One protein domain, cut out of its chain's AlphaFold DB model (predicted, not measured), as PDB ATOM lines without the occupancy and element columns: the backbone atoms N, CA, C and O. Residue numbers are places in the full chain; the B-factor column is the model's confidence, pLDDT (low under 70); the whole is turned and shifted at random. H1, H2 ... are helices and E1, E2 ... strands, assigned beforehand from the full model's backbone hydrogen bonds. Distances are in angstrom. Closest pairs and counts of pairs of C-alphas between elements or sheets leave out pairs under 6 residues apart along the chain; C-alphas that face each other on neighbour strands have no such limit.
ATOM      1  N   PHE A  16     106.722  93.979 119.317       80.06
ATOM      2  CA  PHE A  16     106.783  92.517 119.383       80.06
ATOM      3  C   PHE A  16     105.504  91.843 118.880       80.06
ATOM      4  O   PHE A  16     105.566  90.896 118.096       80.06
ATOM      5  N   GLN A  17     104.341  92.346 119.301       79.69
ATOM      6  CA  GLN A  17     103.045  91.794 118.914       79.69
ATOM      7  C   GLN A  17     102.792  91.967 117.411       79.69
ATOM      8  O   GLN A  17     102.278  91.051 116.767       79.69
ATOM      9  N   LEU A  18     103.235  93.090 116.835       84.88
ATOM     10  CA  LEU A  18     103.147  93.333 115.393       84.88
ATOM     11  C   LEU A  18     103.932  92.288 114.591       84.88
ATOM     12  O   LEU A  18     103.431  91.774 113.588       84.88
ATOM     13  N   ILE A  19     105.128  91.919 115.063       89.25
ATOM     14  CA  ILE A  19     105.943  90.860 114.452       89.25
ATOM     15  C   ILE A  19     105.247  89.503 114.585       89.25
ATOM     16  O   ILE A  19     105.163  88.765 113.606       89.25
ATOM     17  N   CYS A  20     104.698  89.179 115.759       86.88
ATOM     18  CA  CYS A  20     103.945  87.939 115.957       86.88
ATOM     19  C   CYS A  20     102.766  87.818 114.983       86.88
ATOM     20  O   CYS A  20     102.568  86.758 114.392       86.88
ATOM     21  N   TRP A  21     102.005  88.890 114.770       87.69
ATOM     22  CA  TRP A  21     100.900  88.887 113.813       87.69
ATOM     23  C   TRP A  21     101.351  88.768 112.363       87.69
ATOM     24  O   TRP A  21     100.767  87.981 111.621       87.69
ATOM     25  N   ALA A  22     102.418  89.469 111.977       91.69
ATOM     26  CA  ALA A  22     103.025  89.300 110.661       91.69
ATOM     27  C   ALA A  22     103.460  87.841 110.428       91.69
ATOM     28  O   ALA A  22     103.186  87.266 109.375       91.69
ATOM     29  N   VAL A  23     104.040  87.188 111.445       91.12
ATOM     30  CA  VAL A  23     104.363  85.755 111.397       91.12
ATOM     31  C   VAL A  23     103.103  84.904 111.220       91.12
ATOM     32  O   VAL A  23     103.114  83.995 110.392       91.12
ATOM     33  N   GLN A  24     102.014  85.172 111.948       90.56
ATOM     34  CA  GLN A  24     100.771  84.404 111.788       90.56
ATOM     35  C   GLN A  24     100.171  84.571 110.389       90.56
ATOM     36  O   GLN A  24      99.844  83.572 109.753       90.56
ATOM     37  N   ARG A  25     100.107  85.800 109.862       92.38
ATOM     38  CA  ARG A  25      99.656  86.053 108.484       92.38
ATOM     39  C   ARG A  25     100.512  85.332 107.454       92.38
ATOM     40  O   ARG A  25      99.971  84.756 106.514       92.38
ATOM     41  N   CYS A  26     101.828  85.312 107.655       93.12
ATOM     42  CA  CYS A  26     102.728  84.540 106.812       93.12
ATOM     43  C   CYS A  26     102.486  83.031 106.903       93.12
ATOM     44  O   CYS A  26     102.547  82.353 105.886       93.12
ATOM     45  N   ARG A  27     102.207  82.488 108.093       91.88
ATOM     46  CA  ARG A  27     101.926  81.053 108.274       91.88
ATOM     47  C   ARG A  27     100.604  80.616 107.652       91.88
ATOM     48  O   ARG A  27     100.480  79.456 107.281       91.88
ATOM     49  N   MET A  28      99.636  81.525 107.578       90.56
ATOM     50  CA  MET A  28      98.361  81.302 106.895       90.56
ATOM     51  C   MET A  28      98.471  81.474 105.374       90.56
ATOM     52  O   MET A  28      97.530  81.144 104.661       90.56
ATOM     53  N   SER A  29      99.596  81.990 104.869       86.12
ATOM     54  CA  SER A  29      99.844  82.060 103.433       86.12
ATOM     55  C   SER A  29     100.146  80.667 102.887       86.12
ATOM     56  O   SER A  29     101.061  79.993 103.351       86.12
ATOM     57  N   GLU A  30      99.430  80.269 101.841       86.69
ATOM     58  CA  GLU A  30      99.725  79.053 101.067       86.69
ATOM     59  C   GLU A  30     100.942  79.226 100.135       86.69
ATOM     60  O   GLU A  30     101.379  78.286  99.476       86.69
ATOM     61  N   SER A  31     101.504  80.438 100.071       85.69
ATOM     62  CA  SER A  31     102.641  80.804  99.224       85.69
ATOM     63  C   SER A  31     103.822  81.329 100.051       85.69
ATOM     64  O   SER A  31     103.616  81.771 101.189       85.69
ATOM     65  N   PRO A  32     105.059  81.325  99.507       89.56
ATOM     66  CA  PRO A  32     106.219  81.876 100.199       89.56
ATOM     67  C   PRO A  32     105.971  83.309 100.679       89.56
ATOM     68  O   PRO A  32     105.818  84.232  99.880       89.56
ATOM     69  N   CYS A  33     105.964  83.492 101.997       91.62
ATOM     70  CA  CYS A  33     105.763  84.790 102.619       91.62
ATOM     71  C   CYS A  33     107.100  85.430 102.994       91.62
ATOM     72  O   CYS A  33     107.979  84.783 103.570       91.62
ATOM     73  N   ARG A  34     107.245  86.722 102.708       93.00
ATOM     74  CA  ARG A  34     108.351  87.547 103.191       93.00
ATOM     75  C   ARG A  34     107.862  88.370 104.371       93.00
ATOM     76  O   ARG A  34     106.851  89.042 104.247       93.00
ATOM     77  N   LEU A  35     108.624  88.357 105.457       93.81
ATOM     78  CA  LEU A  35     108.483  89.280 106.579       93.81
ATOM     79  C   LEU A  35     109.701  90.207 106.595       93.81
ATOM     80  O   LEU A  35     110.831  89.745 106.422       93.81
ATOM     81  N   ALA A  36     109.474  91.501 106.794       94.88
ATOM     82  CA  ALA A  36     110.511  92.511 106.928       94.88
ATOM     83  C   ALA A  36     110.230  93.408 108.138       94.88
ATOM     84  O   ALA A  36     109.095  93.794 108.401       94.88
ATOM     85  N   VAL A  37     111.293  93.754 108.860       93.75
ATOM     86  CA  VAL A  37     111.266  94.755 109.929       93.75
ATOM     87  C   VAL A  37     112.241  95.853 109.532       93.75
ATOM     88  O   VAL A  37     113.412  95.575 109.276       93.75
ATOM     89  N   SER A  38     111.748  97.083 109.440       94.00
ATOM     90  CA  SER A  38     112.528  98.262 109.080       94.00
ATOM     91  C   SER A  38     112.571  99.221 110.261       94.00
ATOM     92  O   SER A  38     111.534  99.577 110.821       94.00
ATOM     93  N   LEU A  39     113.785  99.620 110.632       92.19
ATOM     94  CA  LEU A  39     114.049 100.580 111.694       92.19
ATOM     95  C   LEU A  39     114.588 101.849 111.047       92.19
ATOM     96  O   LEU A  39     115.611 101.811 110.361       92.19
ATOM     97  N   LYS A  40     113.900 102.970 111.248       90.81
ATOM     98  CA  LYS A  40     114.320 104.265 110.725       90.81
ATOM     99  C   LYS A  40     114.426 105.257 111.871       90.81
ATOM    100  O   LYS A  40     113.410 105.671 112.425       90.81
ATOM    101  N   GLY A  41     115.665 105.602 112.217       83.81
ATOM    102  CA  GLY A  41     115.960 106.622 113.217       83.81
ATOM    103  C   GLY A  41     115.530 108.025 112.775       83.81
ATOM    104  O   GLY A  41     115.144 108.219 111.611       83.81
ATOM    105  N   PRO A  42     115.609 109.004 113.686       74.19
ATOM    106  CA  PRO A  42     115.317 110.394 113.372       74.19
ATOM    107  C   PRO A  42     116.242 110.888 112.255       74.19
ATOM    108  O   PRO A  42     117.443 110.622 112.240       74.19
ATOM    109  N   SER A  43     115.666 111.591 111.281       66.31
ATOM    110  CA  SER A  43     116.421 112.198 110.179       66.31
ATOM    111  C   SER A  43     117.170 113.464 110.598       66.31
ATOM    112  O   SER A  43     118.080 113.881 109.888       66.31
ATOM    113  N   ASP A  44     116.783 114.064 111.725       67.25
ATOM    114  CA  ASP A  44     117.417 115.239 112.316       67.25
ATOM    115  C   ASP A  44     117.813 114.914 113.767       67.25
ATOM    116  O   ASP A  44     116.923 114.628 114.570       67.25
ATOM    117  N   PRO A  45     119.110 114.938 114.123       59.59
ATOM    118  CA  PRO A  45     119.569 114.686 115.488       59.59
ATOM    119  C   PRO A  45     119.129 115.754 116.506       59.59
ATOM    120  O   PRO A  45     119.258 115.518 117.705       59.59
ATOM    121  N   ALA A  46     118.617 116.911 116.062       58.28
ATOM    122  CA  ALA A  46     118.017 117.930 116.929       58.28
ATOM    123  C   ALA A  46     116.505 117.725 117.159       58.28
ATOM    124  O   ALA A  46     115.925 118.355 118.047       58.28
ATOM    125  N   ALA A  47     115.857 116.856 116.376       58.09
ATOM    126  CA  ALA A  47     114.475 116.448 116.592       58.09
ATOM    127  C   ALA A  47     114.413 115.248 117.554       58.09
ATOM    128  O   ALA A  47     115.370 114.490 117.673       58.09
ATOM    129  N   SER A  48     113.273 115.092 118.241       59.97
ATOM    130  CA  SER A  48     112.943 113.961 119.132       59.97
ATOM    131  C   SER A  48     113.541 112.627 118.656       59.97
ATOM    132  O   SER A  48     113.470 112.318 117.464       59.97
ATOM    133  N   SER A  49     114.060 111.815 119.591       62.91
ATOM    134  CA  SER A  49     114.711 110.509 119.367       62.91
ATOM    135  C   SER A  49     113.787 109.406 118.823       62.91
ATOM    136  O   SER A  49     114.054 108.215 118.964       62.91
ATOM    137  N   ALA A  50     112.693 109.786 118.164       80.12
ATOM    138  CA  ALA A  50     111.656 108.873 117.755       80.12
ATOM    139  C   ALA A  50     112.161 107.866 116.708       80.12
ATOM    140  O   ALA A  50     112.482 108.225 115.569       80.12
ATOM    141  N   LEU A  51     112.192 106.585 117.077       87.62
ATOM    142  CA  LEU A  51     112.497 105.491 116.162       87.62
ATOM    143  C   LEU A  51     111.211 105.043 115.475       87.62
ATOM    144  O   LEU A  51     110.303 104.502 116.111       87.62
ATOM    145  N   ARG A  52     111.151 105.194 114.150       90.38
ATOM    146  CA  ARG A  52     110.073 104.599 113.364       90.38
ATOM    147  C   ARG A  52     110.347 103.117 113.160       90.38
ATOM    148  O   ARG A  52     111.359 102.741 112.564       90.38
ATOM    149  N   VAL A  53     109.398 102.297 113.588       91.06
ATOM    150  CA  VAL A  53     109.395 100.852 113.372       91.06
ATOM    151  C   VAL A  53     108.316 100.534 112.348       91.06
ATOM    152  O   VAL A  53     107.153 100.862 112.563       91.06
ATOM    153  N   SER A  54     108.700  99.899 111.241       93.69
ATOM    154  CA  SER A  54     107.768  99.305 110.277       93.69
ATOM    155  C   SER A  54     107.920  97.787 110.278       93.69
ATOM    156  O   SER A  54     109.033  97.269 110.164       93.69
ATOM    157  N   VAL A  55     106.803  97.077 110.401       94.19
ATOM    158  CA  VAL A  55     106.716  95.624 110.244       94.19
ATOM    159  C   VAL A  55     105.840  95.351 109.035       94.19
ATOM    160  O   VAL A  55     104.658  95.693 109.046       94.19
ATOM    161  N   SER A  56     106.408  94.730 108.005       95.62
ATOM    162  CA  SER A  56     105.680  94.350 106.800       95.62
ATOM    163  C   SER A  56     105.761  92.860 106.517       95.62
ATOM    164  O   SER A  56     106.761  92.197 106.799       95.62
ATOM    165  N   ASP A  57     104.693  92.332 105.935       95.56
ATOM    166  CA  ASP A  57     104.627  90.973 105.431       95.56
ATOM    167  C   ASP A  57     103.907  90.895 104.085       95.56
ATOM    168  O   ASP A  57     103.102  91.761 103.749       95.56
ATOM    169  N   THR A  58     104.187  89.837 103.325       94.69
ATOM    170  CA  THR A  58     103.469  89.489 102.087       94.69
ATOM    171  C   THR A  58     102.471  88.349 102.309       94.69
ATOM    172  O   THR A  58     102.312  87.485 101.446       94.69
ATOM    173  N   GLY A  59     101.892  88.262 103.509       93.62
ATOM    174  CA  GLY A  59     100.959  87.207 103.882       93.62
ATOM    175  C   GLY A  59      99.562  87.446 103.315       93.62
ATOM    176  O   GLY A  59      99.368  88.139 102.315       93.62
ATOM    177  N   VAL A  60      98.559  86.887 103.988       92.62
ATOM    178  CA  VAL A  60      97.148  86.959 103.561       92.62
ATOM    179  C   VAL A  60      96.519  88.360 103.657       92.62
ATOM    180  O   VAL A  60      95.411  88.554 103.161       92.62
ATOM    181  N   GLY A  61      97.223  89.334 104.242       90.44
ATOM    182  CA  GLY A  61      96.686  90.653 104.585       90.44
ATOM    183  C   GLY A  61      95.932  90.645 105.920       90.44
ATOM    184  O   GLY A  61      95.708  89.595 106.519       90.44
ATOM    185  N   SER A  62      95.570  91.831 106.398       87.69
ATOM    186  CA  SER A  62      94.767  92.044 107.607       87.69
ATOM    187  C   SER A  62      93.506  92.839 107.309       87.69
ATOM    188  O   SER A  62      93.478  93.654 106.379       87.69
ATOM    189  N   LYS A  63      92.498  92.665 108.162       80.94
ATOM    190  CA  LYS A  63      91.330  93.547 108.202       80.94
ATOM    191  C   LYS A  63      91.464  94.598 109.298       80.94
ATOM    192  O   LYS A  63      92.324  94.500 110.168       80.94
ATOM    193  N   LEU A  64      90.597  95.604 109.251       72.94
ATOM    194  CA  LEU A  64      90.613  96.693 110.219       72.94
ATOM    195  C   LEU A  64      90.300  96.216 111.640       72.94
ATOM    196  O   LEU A  64      90.890  96.692 112.605       72.94
ATOM    197  N   GLU A  65      89.376  95.267 111.748       74.75
ATOM    198  CA  GLU A  65      88.815  94.792 113.009       74.75
ATOM    199  C   GLU A  65      89.877  94.112 113.884       74.75
ATOM    200  O   GLU A  65      89.868  94.292 115.098       74.75
ATOM    201  N   GLU A  66      90.864  93.454 113.265       74.94
ATOM    202  CA  GLU A  66      92.018  92.838 113.944       74.94
ATOM    203  C   GLU A  66      92.846  93.860 114.745       74.94
ATOM    204  O   GLU A  66      93.498  93.511 115.726       74.94
ATOM    205  N   PHE A  67      92.811  95.135 114.340       74.25
ATOM    206  CA  PHE A  67      93.501  96.234 115.017       74.25
ATOM    207  C   PHE A  67      92.571  97.081 115.896       74.25
ATOM    208  O   PHE A  67      93.050  97.862 116.711       74.25
ATOM    209  N   LEU A  68      91.251  96.933 115.781       66.50
ATOM    210  CA  LEU A  68      90.316  97.556 116.724       66.50
ATOM    211  C   LEU A  68      90.319  96.825 118.072       66.50
ATOM    212  O   LEU A  68      90.164  97.452 119.119       66.50
ATOM    213  N   GLU A  69      90.585  95.518 118.070       64.50
ATOM    214  CA  GLU A  69      90.817  94.752 119.301       64.50
ATOM    215  C   GLU A  69      92.060  95.249 120.066       64.50
ATOM    216  O   GLU A  69      92.071  95.229 121.297       64.50
ATOM    217  N   LEU A  70      93.068  95.786 119.365       62.88
ATOM    218  CA  LEU A  70      94.199  96.485 119.991       62.88
ATOM    219  C   LEU A  70      93.774  97.760 120.709       62.88
ATOM    220  O   LEU A  70      94.333  98.040 121.757       62.88
ATOM    221  N   ASP A  71      92.840  98.544 120.167       57.41
ATOM    222  CA  ASP A  71      92.374  99.783 120.804       57.41
ATOM    223  C   ASP A  71      91.655  99.488 122.128       57.41
ATOM    224  O   ASP A  71      91.943 100.110 123.151       57.41
ATOM    225  N   ALA A  72      90.787  98.471 122.151       58.56
ATOM    226  CA  ALA A  72      90.139  98.024 123.386       58.56
ATOM    227  C   ALA A  72      91.161  97.617 124.467       58.56
ATOM    228  O   ALA A  72      90.970  97.902 125.646       58.56
ATOM    229  N   LEU A  73      92.269  97.010 124.047       54.47
ATOM    230  CA  LEU A  73      93.297  96.429 124.907       54.47
ATOM    231  C   LEU A  73      94.425  97.411 125.275       54.47
ATOM    232  O   LEU A  73      95.041  97.319 126.337       54.47
ATOM    233  N   ALA A  74      94.685  98.395 124.416       54.72
ATOM    234  CA  ALA A  74      95.599  99.499 124.671       54.72
ATOM    235  C   ALA A  74      95.021 100.472 125.701       54.72
ATOM    236  O   ALA A  74      95.788 101.064 126.449       54.72
ATOM    237  N   ARG A  75      93.691 100.572 125.836       55.06
ATOM    238  CA  ARG A  75      93.060 101.292 126.959       55.06
ATOM    239  C   ARG A  75      93.362 100.670 128.328       55.06
ATOM    240  O   ARG A  75      93.225 101.350 129.339       55.06
ATOM    241  N   GLU A  76      93.807  99.412 128.363       52.12
ATOM    242  CA  GLU A  76      94.215  98.701 129.583       52.12
ATOM    243  C   GLU A  76      95.737  98.740 129.825       52.12
ATOM    244  O   GLU A  76      96.214  98.308 130.874       52.12
ATOM    245  N   THR A  77      96.524  99.268 128.876       50.47
ATOM    246  CA  THR A  77      97.991  99.330 128.955       50.47
ATOM    247  C   THR A  77      98.458 100.791 128.908       50.47
ATOM    248  O   THR A  77      98.020 101.525 128.031       50.47
ATOM    249  N   PRO A  78      99.389 101.246 129.766       52.44
ATOM    250  CA  PRO A  78      99.917 102.604 129.657       52.44
ATOM    251  C   PRO A  78     100.501 102.855 128.256       52.44
ATOM    252  O   PRO A  78     101.428 102.158 127.830       52.44
ATOM    253  N   LEU A  79      99.954 103.854 127.553       55.00
ATOM    254  CA  LEU A  79     100.375 104.336 126.225       55.00
ATOM    255  C   LEU A  79     101.793 104.937 126.209       55.00
ATOM    256  O   LEU A  79     102.266 105.365 125.167       55.00
ATOM    257  N   GLU A  80     102.494 104.946 127.342       58.53
ATOM    258  CA  GLU A  80     103.757 105.657 127.582       58.53
ATOM    259  C   GLU A  80     104.937 105.228 126.686       58.53
ATOM    260  O   GLU A  80     105.989 105.854 126.738       58.53
ATOM    261  N   LYS A  81     104.790 104.182 125.862       61.66
ATOM    262  CA  LYS A  81     105.905 103.550 125.129       61.66
ATOM    263  C   LYS A  81     106.038 103.958 123.664       61.66
ATOM    264  O   LYS A  81     107.049 103.653 123.034       61.66
ATOM    265  N   TRP A  82     105.016 104.583 123.086       74.44
ATOM    266  CA  TRP A  82     105.010 105.000 121.683       74.44
ATOM    267  C   TRP A  82     104.020 106.144 121.463       74.44
ATOM    268  O   TRP A  82     103.198 106.434 122.325       74.44
ATOM    269  N   ASP A  83     104.090 106.804 120.309       74.38
ATOM    270  CA  ASP A  83     103.329 108.025 119.975       74.38
ATOM    271  C   ASP A  83     101.800 107.847 119.820       74.38
ATOM    272  O   ASP A  83     101.109 108.741 119.318       74.38
ATOM    273  N   GLY A  84     101.278 106.670 120.179       75.94
ATOM    274  CA  GLY A  84      99.871 106.292 120.075       75.94
ATOM    275  C   GLY A  84      99.321 106.239 118.647       75.94
ATOM    276  O   GLY A  84      98.124 105.995 118.481       75.94
ATOM    277  N   THR A  85     100.146 106.441 117.609       82.19
ATOM    278  CA  THR A  85      99.702 106.461 116.208       82.19
ATOM    279  C   THR A  85     100.123 105.206 115.439       82.19
ATOM    280  O   THR A  85     101.307 104.981 115.198       82.19
ATOM    281  N   LEU A  86      99.156 104.386 115.006       85.38
ATOM    282  CA  LEU A  86      99.410 103.273 114.078       85.38
ATOM    283  C   LEU A  86      99.071 103.702 112.660       85.38
ATOM    284  O   LEU A  86      97.977 104.208 112.393       85.38
ATOM    285  N   LEU A  87      99.986 103.440 111.734       89.19
ATOM    286  CA  LEU A  87      99.714 103.526 110.306       89.19
ATOM    287  C   LEU A  87      99.725 102.120 109.727       89.19
ATOM    288  O   LEU A  87     100.703 101.396 109.879       89.19
ATOM    289  N   ILE A  88      98.642 101.739 109.065       90.19
ATOM    290  CA  ILE A  88      98.434 100.391 108.553       90.19
ATOM    291  C   ILE A  88      98.151 100.490 107.067       90.19
ATOM    292  O   ILE A  88      97.232 101.191 106.656       90.19
ATOM    293  N   THR A  89      98.914  99.760 106.270       92.62
ATOM    294  CA  THR A  89      98.645  99.560 104.849       92.62
ATOM    295  C   THR A  89      98.404  98.079 104.630       92.62
ATOM    296  O   THR A  89      99.276  97.276 104.935       92.62
ATOM    297  N   THR A  90      97.234  97.688 104.135       92.56
ATOM    298  CA  THR A  90      96.878  96.271 103.985       92.56
ATOM    299  C   THR A  90      96.097  96.013 102.707       92.56
ATOM    300  O   THR A  90      95.311  96.847 102.249       92.56
ATOM    301  N   THR A  91      96.328  94.846 102.117       91.19
ATOM    302  CA  THR A  91      95.520  94.321 101.020       91.19
ATOM    303  C   THR A  91      95.556  92.797 101.049       91.19
ATOM    304  O   THR A  91      96.617  92.180 101.161       91.19
ATOM    305  N   GLY A  92      94.386  92.171 100.998       88.62
ATOM    306  CA  GLY A  92      94.238  90.730 100.888       88.62
ATOM    307  C   GLY A  92      94.245  90.246  99.440       88.62
ATOM    308  O   GLY A  92      93.974  90.991  98.495       88.62
ATOM    309  N   THR A  93      94.467  88.946  99.250       82.62
ATOM    310  CA  THR A  93      94.467  88.300  97.921       82.62
ATOM    311  C   THR A  93      93.162  88.498  97.152       82.62
ATOM    312  O   THR A  93      93.165  88.537  95.924       82.62
ATOM    313  N   ASN A  94      92.042  88.688  97.847       84.56
ATOM    314  CA  ASN A  94      90.728  88.913  97.244       84.56
ATOM    315  C   ASN A  94      90.315  90.389  97.203       84.56
ATOM    316  O   ASN A  94      89.339  90.731  96.535       84.56
ATOM    317  N   ASP A  95      91.086  91.282  97.823       85.88
ATOM    318  CA  ASP A  95      90.732  92.693  97.882       85.88
ATOM    319  C   ASP A  95      90.882  93.371  96.525       85.88
ATOM    320  O   ASP A  95      91.733  93.026  95.708       85.88
ATOM    321  N   LYS A  96      90.016  94.348  96.259       86.06
ATOM    322  CA  LYS A  96      90.081  95.170  95.041       86.06
ATOM    323  C   LYS A  96      90.864  96.467  95.264       86.06
ATOM    324  O   LYS A  96      91.206  97.150  94.300       86.06
ATOM    325  N   ALA A  97      91.164  96.788  96.519       87.94
ATOM    326  CA  ALA A  97      91.848  98.002  96.933       87.94
ATOM    327  C   ALA A  97      92.965  97.700  97.941       87.94
ATOM    328  O   ALA A  97      92.949  96.680  98.630       87.94
ATOM    329  N   ILE A  98      93.923  98.613  98.003       89.12
ATOM    330  CA  ILE A  98      94.862  98.748  99.107       89.12
ATOM    331  C   ILE A  98      94.223  99.720 100.092       89.12
ATOM    332  O   ILE A  98      93.798 100.816  99.709       89.12
ATOM    333  N   TYR A  99      94.123  99.298 101.344       89.00
ATOM    334  CA  TYR A  99      93.548 100.095 102.413       89.00
ATOM    335  C   TYR A  99      94.659 100.725 103.236       89.00
ATOM    336  O   TYR A  99      95.596 100.038 103.645       89.00
ATOM    337  N   HIS A 100      94.523 102.019 103.499       90.69
ATOM    338  CA  HIS A 100      95.388 102.753 104.405       90.69
ATOM    339  C   HIS A 100      94.565 103.216 105.597       90.69
ATOM    340  O   HIS A 100      93.622 103.996 105.442       90.69
ATOM    341  N   TYR A 101      94.938 102.754 106.781       86.81
ATOM    342  CA  TYR A 101      94.324 103.141 108.037       86.81
ATOM    343  C   TYR A 101      95.326 103.913 108.876       86.81
ATOM    344  O   TYR A 101      96.483 103.521 109.020       86.81
ATOM    345  N   ARG A 102      94.863 105.014 109.453       86.69
ATOM    346  CA  ARG A 102      95.569 105.720 110.511       86.69
ATOM    347  C   ARG A 102      94.715 105.657 111.761       86.69
ATOM    348  O   ARG A 102      93.577 106.118 111.723       86.69
ATOM    349  N   PHE A 103      95.296 105.128 112.825       78.94
ATOM    350  CA  PHE A 103      94.709 105.066 114.152       78.94
ATOM    351  C   PHE A 103      95.479 105.962 115.096       78.94
ATOM    352  O   PHE A 103      96.703 105.890 115.127       78.94
ATOM    353  N   ASN A 104      94.761 106.766 115.870       78.31
ATOM    354  CA  ASN A 104      95.324 107.510 116.987       78.31
ATOM    355  C   ASN A 104      94.666 107.052 118.295       78.31
ATOM    356  O   ASN A 104      93.527 107.406 118.574       78.31
ATOM    357  N   LEU A 105      95.382 106.281 119.107       69.81
ATOM    358  CA  LEU A 105      94.872 105.758 120.378       69.81
ATOM    359  C   LEU A 105      94.695 106.838 121.456       69.81
ATOM    360  O   LEU A 105      94.066 106.581 122.479       69.81
ATOM    361  N   HIS A 106      95.217 108.049 121.242       67.44
ATOM    362  CA  HIS A 106      94.951 109.194 122.116       67.44
ATOM    363  C   HIS A 106      93.597 109.868 121.834       67.44
ATOM    364  O   HIS A 106      93.148 110.695 122.625       67.44
ATOM    365  N   GLU A 107      92.941 109.541 120.717       64.69
ATOM    366  CA  GLU A 107      91.656 110.109 120.310       64.69
ATOM    367  C   GLU A 107      90.533 109.066 120.464       64.69
ATOM    368  O   GLU A 107      90.744 107.872 120.260       64.69
ATOM    369  N   ASN A 108      89.306 109.496 120.787       55.41
ATOM    370  CA  ASN A 108      88.161 108.581 120.877       55.41
ATOM    371  C   ASN A 108      87.952 107.804 119.556       55.41
ATOM    372  O   ASN A 108      88.043 108.373 118.468       55.41
ATOM    373  N   ALA A 109      87.584 106.519 119.659       54.62
ATOM    374  CA  ALA A 109      87.483 105.567 118.541       54.62
ATOM    375  C   ALA A 109      86.676 106.062 117.317       54.62
ATOM    376  O   ALA A 109      87.028 105.761 116.178       54.62
ATOM    377  N   SER A 110      85.620 106.857 117.528       50.44
ATOM    378  CA  SER A 110      84.785 107.393 116.438       50.44
ATOM    379  C   SER A 110      85.443 108.529 115.638       50.44
ATOM    380  O   SER A 110      84.996 108.818 114.531       50.44
ATOM    381  N   SER A 111      86.484 109.178 116.172       50.56
ATOM    382  CA  SER A 111      87.230 110.268 115.517       50.56
ATOM    383  C   SER A 111      88.673 109.896 115.154       50.56
ATOM    384  O   SER A 111      89.274 110.567 114.316       50.56
ATOM    385  N   SER A 112      89.215 108.826 115.744       57.88
ATOM    386  CA  SER A 112      90.633 108.461 115.649       57.88
ATOM    387  C   SER A 112      91.038 107.706 114.385       57.88
ATOM    388  O   SER A 112      92.231 107.588 114.097       57.88
ATOM    389  N   THR A 113      90.064 107.176 113.638       63.50
ATOM    390  CA  THR A 113      90.315 106.301 112.489       63.50
ATOM    391  C   THR A 113      90.104 107.051 111.180       63.50
ATOM    392  O   THR A 113      88.977 107.386 110.813       63.50
ATOM    393  N   ARG A 114      91.182 107.282 110.423       73.56
ATOM    394  CA  ARG A 114      91.100 107.782 109.039       73.56
ATOM    395  C   ARG A 114      91.430 106.652 108.073       73.56
ATOM    396  O   ARG A 114      92.506 106.068 108.162       73.56
ATOM    397  N   CYS A 115      90.508 106.360 107.159       78.38
ATOM    398  CA  CYS A 115      90.657 105.330 106.133       78.38
ATOM    399  C   CYS A 115      90.710 105.973 104.744       78.38
ATOM    400  O   CYS A 115      89.819 106.745 104.384       78.38
ATOM    401  N   SER A 116      91.722 105.630 103.952       82.81
ATOM    402  CA  SER A 116      91.758 105.920 102.518       82.81
ATOM    403  C   SER A 116      91.981 104.637 101.719       82.81
ATOM    404  O   SER A 116      92.464 103.626 102.236       82.81
ATOM    405  N   LYS A 117      91.558 104.652 100.453       83.62
ATOM    406  CA  LYS A 117      91.613 103.492  99.561       83.62
ATOM    407  C   LYS A 117      92.347 103.865  98.286       83.62
ATOM    408  O   LYS A 117      92.060 104.902  97.690       83.62
ATOM    409  N   MET A 118      93.243 102.992  97.850       79.69
ATOM    410  CA  MET A 118      93.906 103.075  96.551       79.69
ATOM    411  C   MET A 118      93.586 101.820  95.739       79.69
ATOM    412  O   MET A 118      93.335 100.758  96.304       79.69
ATOM    413  N   ALA A 119      93.557 101.920  94.410       75.06
ATOM    414  CA  ALA A 119      93.336 100.746  93.569       75.06
ATOM    415  C   ALA A 119      94.474  99.729  93.758       75.06
ATOM    416  O   ALA A 119      95.643 100.109  93.857       75.06
ATOM    417  N   THR A 120      94.139  98.436  93.794       66.12
ATOM    418  CA  THR A 120      95.171  97.389  93.749       66.12
ATOM    419  C   THR A 120      95.939  97.489  92.438       66.12
ATOM    420  O   THR A 120      95.353  97.588  91.361       66.12
ATOM    421  N   THR A 121      97.265  97.486  92.535       64.94
ATOM    422  CA  THR A 121      98.141  97.489  91.366       64.94
ATOM    423  C   THR A 121      98.599  96.067  91.079       64.94
ATOM    424  O   THR A 121      98.997  95.322  91.974       64.94
ATOM    425  N   TYR A 122      98.521  95.682  89.810       66.06
ATOM    426  CA  TYR A 122      99.067  94.424  89.320       66.06
ATOM    427  C   TYR A 122     100.474  94.691  88.803       66.06
ATOM    428  O   TYR A 122     100.697  95.647  88.060       66.06
ATOM    429  N   LYS A 123     101.425  93.828  89.156       68.06
ATOM    430  CA  LYS A 123     102.750  93.821  88.531       68.06
ATOM    431  C   LYS A 123     102.978  92.426  87.986       68.06
ATOM    432  O   LYS A 123     102.846  91.453  88.720       68.06
ATOM    433  N   ASN A 124     103.302  92.328  86.702       70.81
ATOM    434  CA  ASN A 124     103.556  91.052  86.025       70.81
ATOM    435  C   ASN A 124     102.407  90.031  86.184       70.81
ATOM    436  O   ASN A 124     102.665  88.852  86.396       70.81
ATOM    437  N   ASN A 125     101.147  90.481  86.137       70.50
ATOM    438  CA  ASN A 125      99.940  89.663  86.360       70.50
ATOM    439  C   ASN A 125      99.839  88.986  87.741       70.50
ATOM    440  O   ASN A 125      98.898  88.234  87.984       70.50
ATOM    441  N   ALA A 126     100.761  89.276  88.661       68.69
ATOM    442  CA  ALA A 126     100.673  88.847  90.044       68.69
ATOM    443  C   ALA A 126      99.892  89.885  90.852       68.69
ATOM    444  O   ALA A 126     100.121  91.097  90.746       68.69
ATOM    445  N   LYS A 127      98.960  89.387  91.663       74.12
ATOM    446  CA  LYS A 127      98.244  90.184  92.650       74.12
ATOM    447  C   LYS A 127      99.021  90.142  93.961       74.12
ATOM    448  O   LYS A 127      99.386  89.065  94.422       74.12
ATOM    449  N   PHE A 128      99.290  91.309  94.533       80.38
ATOM    450  CA  PHE A 128      99.987  91.411  95.811       80.38
ATOM    451  C   PHE A 128      98.996  91.318  96.964       80.38
ATOM    452  O   PHE A 128      97.900  91.867  96.882       80.38
ATOM    453  N   SER A 129      99.416  90.649  98.032       90.31
ATOM    454  CA  SER A 129      98.774  90.685  99.339       90.31
ATOM    455  C   SER A 129      99.819  90.940 100.413       90.31
ATOM    456  O   SER A 129     101.011  90.690 100.209       90.31
ATOM    457  N   GLY A 130      99.373  91.468 101.543       93.75
ATOM    458  CA  GLY A 130     100.248  91.758 102.661       93.75
ATOM    459  C   GLY A 130      99.740  92.886 103.534       93.75
ATOM    460  O   GLY A 130      98.734  93.536 103.235       93.75
ATOM    461  N   THR A 131     100.488  93.118 104.600       94.38
ATOM    462  CA  THR A 131     100.221  94.160 105.584       94.38
ATOM    463  C   THR A 131     101.534  94.827 105.961       94.38
ATOM    464  O   THR A 131     102.515  94.144 106.228       94.38
ATOM    465  N   GLU A 132     101.551  96.152 106.028       95.00
ATOM    466  CA  GLU A 132     102.581  96.950 106.684       95.00
ATOM    467  C   GLU A 132     101.951  97.703 107.855       95.00
ATOM    468  O   GLU A 132     100.911  98.342 107.695       95.00
ATOM    469  N   VAL A 133     102.592  97.648 109.020       91.50
ATOM    470  CA  VAL A 133     102.222  98.428 110.202       91.50
ATOM    471  C   VAL A 133     103.414  99.264 110.636       91.50
ATOM    472  O   VAL A 133     104.498  98.727 110.856       91.50
ATOM    473  N   CYS A 134     103.204 100.566 110.791       90.38
ATOM    474  CA  CYS A 134     104.191 101.514 111.288       90.38
ATOM    475  C   CYS A 134     103.744 102.136 112.614       90.38
ATOM    476  O   CYS A 134     102.578 102.507 112.757       90.38
ATOM    477  N   LEU A 135     104.701 102.323 113.524       87.81
ATOM    478  CA  LEU A 135     104.567 103.119 114.749       87.81
ATOM    479  C   LEU A 135     105.868 103.877 115.039       87.81
ATOM    480  O   LEU A 135     106.915 103.534 114.470       87.81
ATOM    481  N   CYS A 136     105.829 104.868 115.934       86.50
ATOM    482  CA  CYS A 136     107.040 105.534 116.420       86.50
ATOM    483  C   CYS A 136     107.237 105.296 117.920       86.50
ATOM    484  O   CYS A 136     106.384 105.651 118.731       86.50
ATOM    485  N   LEU A 137     108.386 104.730 118.288       85.31
ATOM    486  CA  LEU A 137     108.844 104.674 119.676       85.31
ATOM    487  C   LEU A 137     109.464 106.022 120.027       85.31
ATOM    488  O   LEU A 137     110.285 106.507 119.257       85.31
ATOM    489  N   SER A 138     109.078 106.624 121.147       79.31
ATOM    490  CA  SER A 138     109.460 107.994 121.526       79.31
ATOM    491  C   SER A 138     110.459 108.071 122.687       79.31
ATOM    492  O   SER A 138     110.884 109.169 123.040       79.31
ATOM    493  N   ASN A 139     110.820 106.930 123.278       79.06
ATOM    494  CA  ASN A 139     111.674 106.823 124.458       79.06
ATOM    495  C   ASN A 139     112.841 105.861 124.197       79.06
ATOM    496  O   ASN A 139     112.626 104.728 123.763       79.06
ATOM    497  N   ASP A 140     114.058 106.295 124.522       81.62
ATOM    498  CA  ASP A 140     115.299 105.553 124.283       81.62
ATOM    499  C   ASP A 140     115.310 104.186 124.989       81.62
ATOM    500  O   ASP A 140     115.723 103.193 124.398       81.62
ATOM    501  N   ALA A 141     114.766 104.092 126.209       81.56
ATOM    502  CA  ALA A 141     114.712 102.820 126.939       81.56
ATOM    503  C   ALA A 141     113.828 101.774 126.233       81.56
ATOM    504  O   ALA A 141     114.196 100.604 126.137       81.56
ATOM    505  N   ASP A 142     112.676 102.192 125.699       79.50
ATOM    506  CA  ASP A 142     111.784 101.299 124.951       79.50
ATOM    507  C   ASP A 142     112.378 100.919 123.584       79.50
ATOM    508  O   ASP A 142     112.163  99.804 123.098       79.50
ATOM    509  N   ILE A 143     113.145 101.830 122.973       84.81
ATOM    510  CA  ILE A 143     113.904 101.573 121.745       84.81
ATOM    511  C   ILE A 143     114.963 100.494 121.985       84.81
ATOM    512  O   ILE A 143     115.005  99.510 121.239       84.81
ATOM    513  N   ASP A 144     115.782 100.645 123.024       85.31
ATOM    514  CA  ASP A 144     116.849  99.701 123.360       85.31
ATOM    515  C   ASP A 144     116.286  98.317 123.704       85.31
ATOM    516  O   ASP A 144     116.738  97.309 123.148       85.31
ATOM    517  N   ASP A 145     115.240  98.257 124.536       84.81
ATOM    518  CA  ASP A 145     114.530  97.017 124.869       84.81
ATOM    519  C   ASP A 145     114.005  96.311 123.606       84.81
ATOM    520  O   ASP A 145     114.140  95.088 123.448       84.81
ATOM    521  N   PHE A 146     113.420  97.077 122.678       85.38
ATOM    522  CA  PHE A 146     112.920  96.545 121.416       85.38
ATOM    523  C   PHE A 146     114.044  95.995 120.533       85.38
ATOM    524  O   PHE A 146     113.933  94.870 120.031       85.38
ATOM    525  N   ILE A 147     115.134  96.748 120.362       88.44
ATOM    526  CA  ILE A 147     116.284  96.332 119.549       88.44
ATOM    527  C   ILE A 147     116.932  95.073 120.136       88.44
ATOM    528  O   ILE A 147     117.186  94.118 119.395       88.44
ATOM    529  N   LEU A 148     117.154  95.027 121.453       89.25
ATOM    530  CA  LEU A 148     117.738  93.868 122.135       89.25
ATOM    531  C   LEU A 148     116.906  92.605 121.908       89.25
ATOM    532  O   LEU A 148     117.442  91.548 121.546       89.25
ATOM    533  N   TRP A 149     115.586  92.710 122.062       89.00
ATOM    534  CA  TRP A 149     114.692  91.596 121.777       89.00
ATOM    535  C   TRP A 149     114.696  91.221 120.293       89.00
ATOM    536  O   TRP A 149     114.739  90.030 119.984       89.00
ATOM    537  N   LEU A 150     114.703  92.193 119.370       88.88
ATOM    538  CA  LEU A 150     114.669  91.934 117.924       88.88
ATOM    539  C   LEU A 150     115.920  91.179 117.474       88.88
ATOM    540  O   LEU A 150     115.823  90.209 116.718       88.88
ATOM    541  N   VAL A 151     117.086  91.566 117.992       89.25
ATOM    542  CA  VAL A 151     118.348  90.847 117.781       89.25
ATOM    543  C   VAL A 151     118.253  89.422 118.332       89.25
ATOM    544  O   VAL A 151     118.634  88.468 117.649       89.25
ATOM    545  N   GLY A 152     117.711  89.249 119.541       88.06
ATOM    546  CA  GLY A 152     117.482  87.929 120.133       88.06
ATOM    547  C   GLY A 152     116.540  87.050 119.300       88.06
ATOM    548  O   GLY A 152     116.817  85.867 119.090       88.06
ATOM    549  N   PHE A 153     115.454  87.628 118.786       85.69
ATOM    550  CA  PHE A 153     114.500  86.965 117.901       85.69
ATOM    551  C   PHE A 153     115.159  86.536 116.585       85.69
ATOM    552  O   PHE A 153     115.097  85.359 116.226       85.69
ATOM    553  N   ALA A 154     115.859  87.451 115.908       85.56
ATOM    554  CA  ALA A 154     116.548  87.167 114.651       85.56
ATOM    555  C   ALA A 154     117.595  86.050 114.803       85.56
ATOM    556  O   ALA A 154     117.663  85.151 113.964       85.56
ATOM    557  N   ARG A 155     118.355  86.048 115.910       86.56
ATOM    558  CA  ARG A 155     119.305  84.970 116.234       86.56
ATOM    559  C   ARG A 155     118.610  83.618 116.381       86.56
ATOM    560  O   ARG A 155     119.074  82.640 115.804       86.56
ATOM    561  N   LYS A 156     117.484  83.551 117.101       84.19
ATOM    562  CA  LYS A 156     116.714  82.302 117.256       84.19
ATOM    563  C   LYS A 156     116.182  81.786 115.920       84.19
ATOM    564  O   LYS A 156     116.274  80.593 115.665       84.19
ATOM    565  N   VAL A 157     115.668  82.667 115.061       80.56
ATOM    566  CA  VAL A 157     115.192  82.286 113.719       80.56
ATOM    567  C   VAL A 157     116.341  81.775 112.845       80.56
ATOM    568  O   VAL A 157     116.153  80.815 112.107       80.56
ATOM    569  N   HIS A 158     117.529  82.379 112.942       70.06
ATOM    570  CA  HIS A 158     118.706  81.923 112.202       70.06
ATOM    571  C   HIS A 158     119.163  80.519 112.625       70.06
ATOM    572  O   HIS A 158     119.525  79.732 111.763       70.06
ATOM    573  N   VAL A 159     119.096  80.193 113.919       69.06
ATOM    574  CA  VAL A 159     119.448  78.859 114.452       69.06
ATOM    575  C   VAL A 159     118.447  77.769 114.037       69.06
ATOM    576  O   VAL A 159     118.780  76.591 114.063       69.06
ATOM    577  N   LEU A 160     117.220  78.141 113.661       59.97
ATOM    578  CA  LEU A 160     116.177  77.210 113.207       59.97
ATOM    579  C   LEU A 160     116.217  76.932 111.692       59.97
ATOM    580  O   LEU A 160     115.325  76.245 111.191       59.97
ATOM    581  N   ARG A 161     117.191  77.493 110.967       50.00
ATOM    582  CA  ARG A 161     117.464  77.182 109.557       50.00
ATOM    583  C   ARG A 161     118.491  76.068 109.443       50.00
ATOM    584  O   ARG A 161     118.327  75.266 108.502       50.00
TER     585      ARG A 161
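AT A GLANCE: This is residues 16 to 161 of the 161 residues of an uncharacterized protein of Aegilops tauschii subsp. strangulata (UniProt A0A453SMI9). A twisted wall of six antiparallel strands has two helices, H1 and the long H4, over one face on the side of E1 and E2. The end of H4 and the last residues, 154 to 161, stick out, while H2 grazes the sheet near E4 and the small H3 sits between E4 and E5 along the chain. The 146 printed residues include four named helices and six named strands, in the order H1 E1 E2 H2 E3 E4 H3 E5 E6 H4; across the sheet the order is E1 E2 E6 E3 E4 E5. The class is mixed, helices and strands, and the whole is compact, with a radius of gyration of the C-alphas of 16.1 A and spans of 45 by 45 by 32 A.

HOW THE PARTS SIT: The sheet has E1, residues 35 to 40, and E5, residues 113 to 119, as edge strands; E2, residues 51 to 57, E6, residues 130 to 137, E3, residues 85 to 91, and E4, residues 97 to 104, are inner strands. N 38 and O 54 are 2.8 A apart across the hairpin of E1 and E2, N 55 and O 133 2.9 A across E2 and E6, N 89 and O 132 2.8 A across E6 and E3, N 88 and O 101 2.8 A across the hairpin of E3 and E4, and N 100 and O 116 2.9 A across E4 and E5, each within hydrogen-bond range. H1, residues 16 to 27, lies over E2 at a height over the sheet of 8.5 A and runs along the strands, at 4 degrees to E2 on the local plane; the closest C-alphas of H1 and E2, those of Ala 22 and Asp 57, are 5.7 A apart. H4, residues 140 to 159, is on the same face, the two helices and the sheet making two layers. Its height over the sheet is 11.4 A, and it is only just slantwise to the strands, at 30.2 degrees to E1 on the local plane. H1 and H4 are close but not clearly touching, Phe 16 and Phe 146 having the closest C-alphas at 7.6 A, at a shallow tilt of 31 degrees, the same way. H2, residues 65 to 74, only grazes the sheet with residues 67 to 71; E2, H2 and E3 form a split strand-helix-strand unit, two strands running the same way with E6 between them, and its crossover is right-handed. H3, residues 109 to 112, only grazes the sheet too; its closest C-alpha to E4 is that of Ser 112, 5.0 A from that of Asn 104. Every O i to N i+4 pair is within hydrogen-bond range in H1 and H4, 4 of 6 are in H2, and H3 is too short for such a pair.

IN THESE COORDINATES: H1 begins at C-alpha 16, (106.783, 92.517, 119.383). E6 measures 23.0 A, E4 22.5 A, and H4 28.7 A, ending at C-alpha 159, (119.448, 78.859, 114.452).

THE WHOLE: The two C-alphas farthest apart, those of Glu 30 and Ala 46, are 45.8 A apart. The printed part has no cut and no long link. Confidence is under 70 at 38 residues, among them 43 to 49, 68 to 81 and 105 to 113.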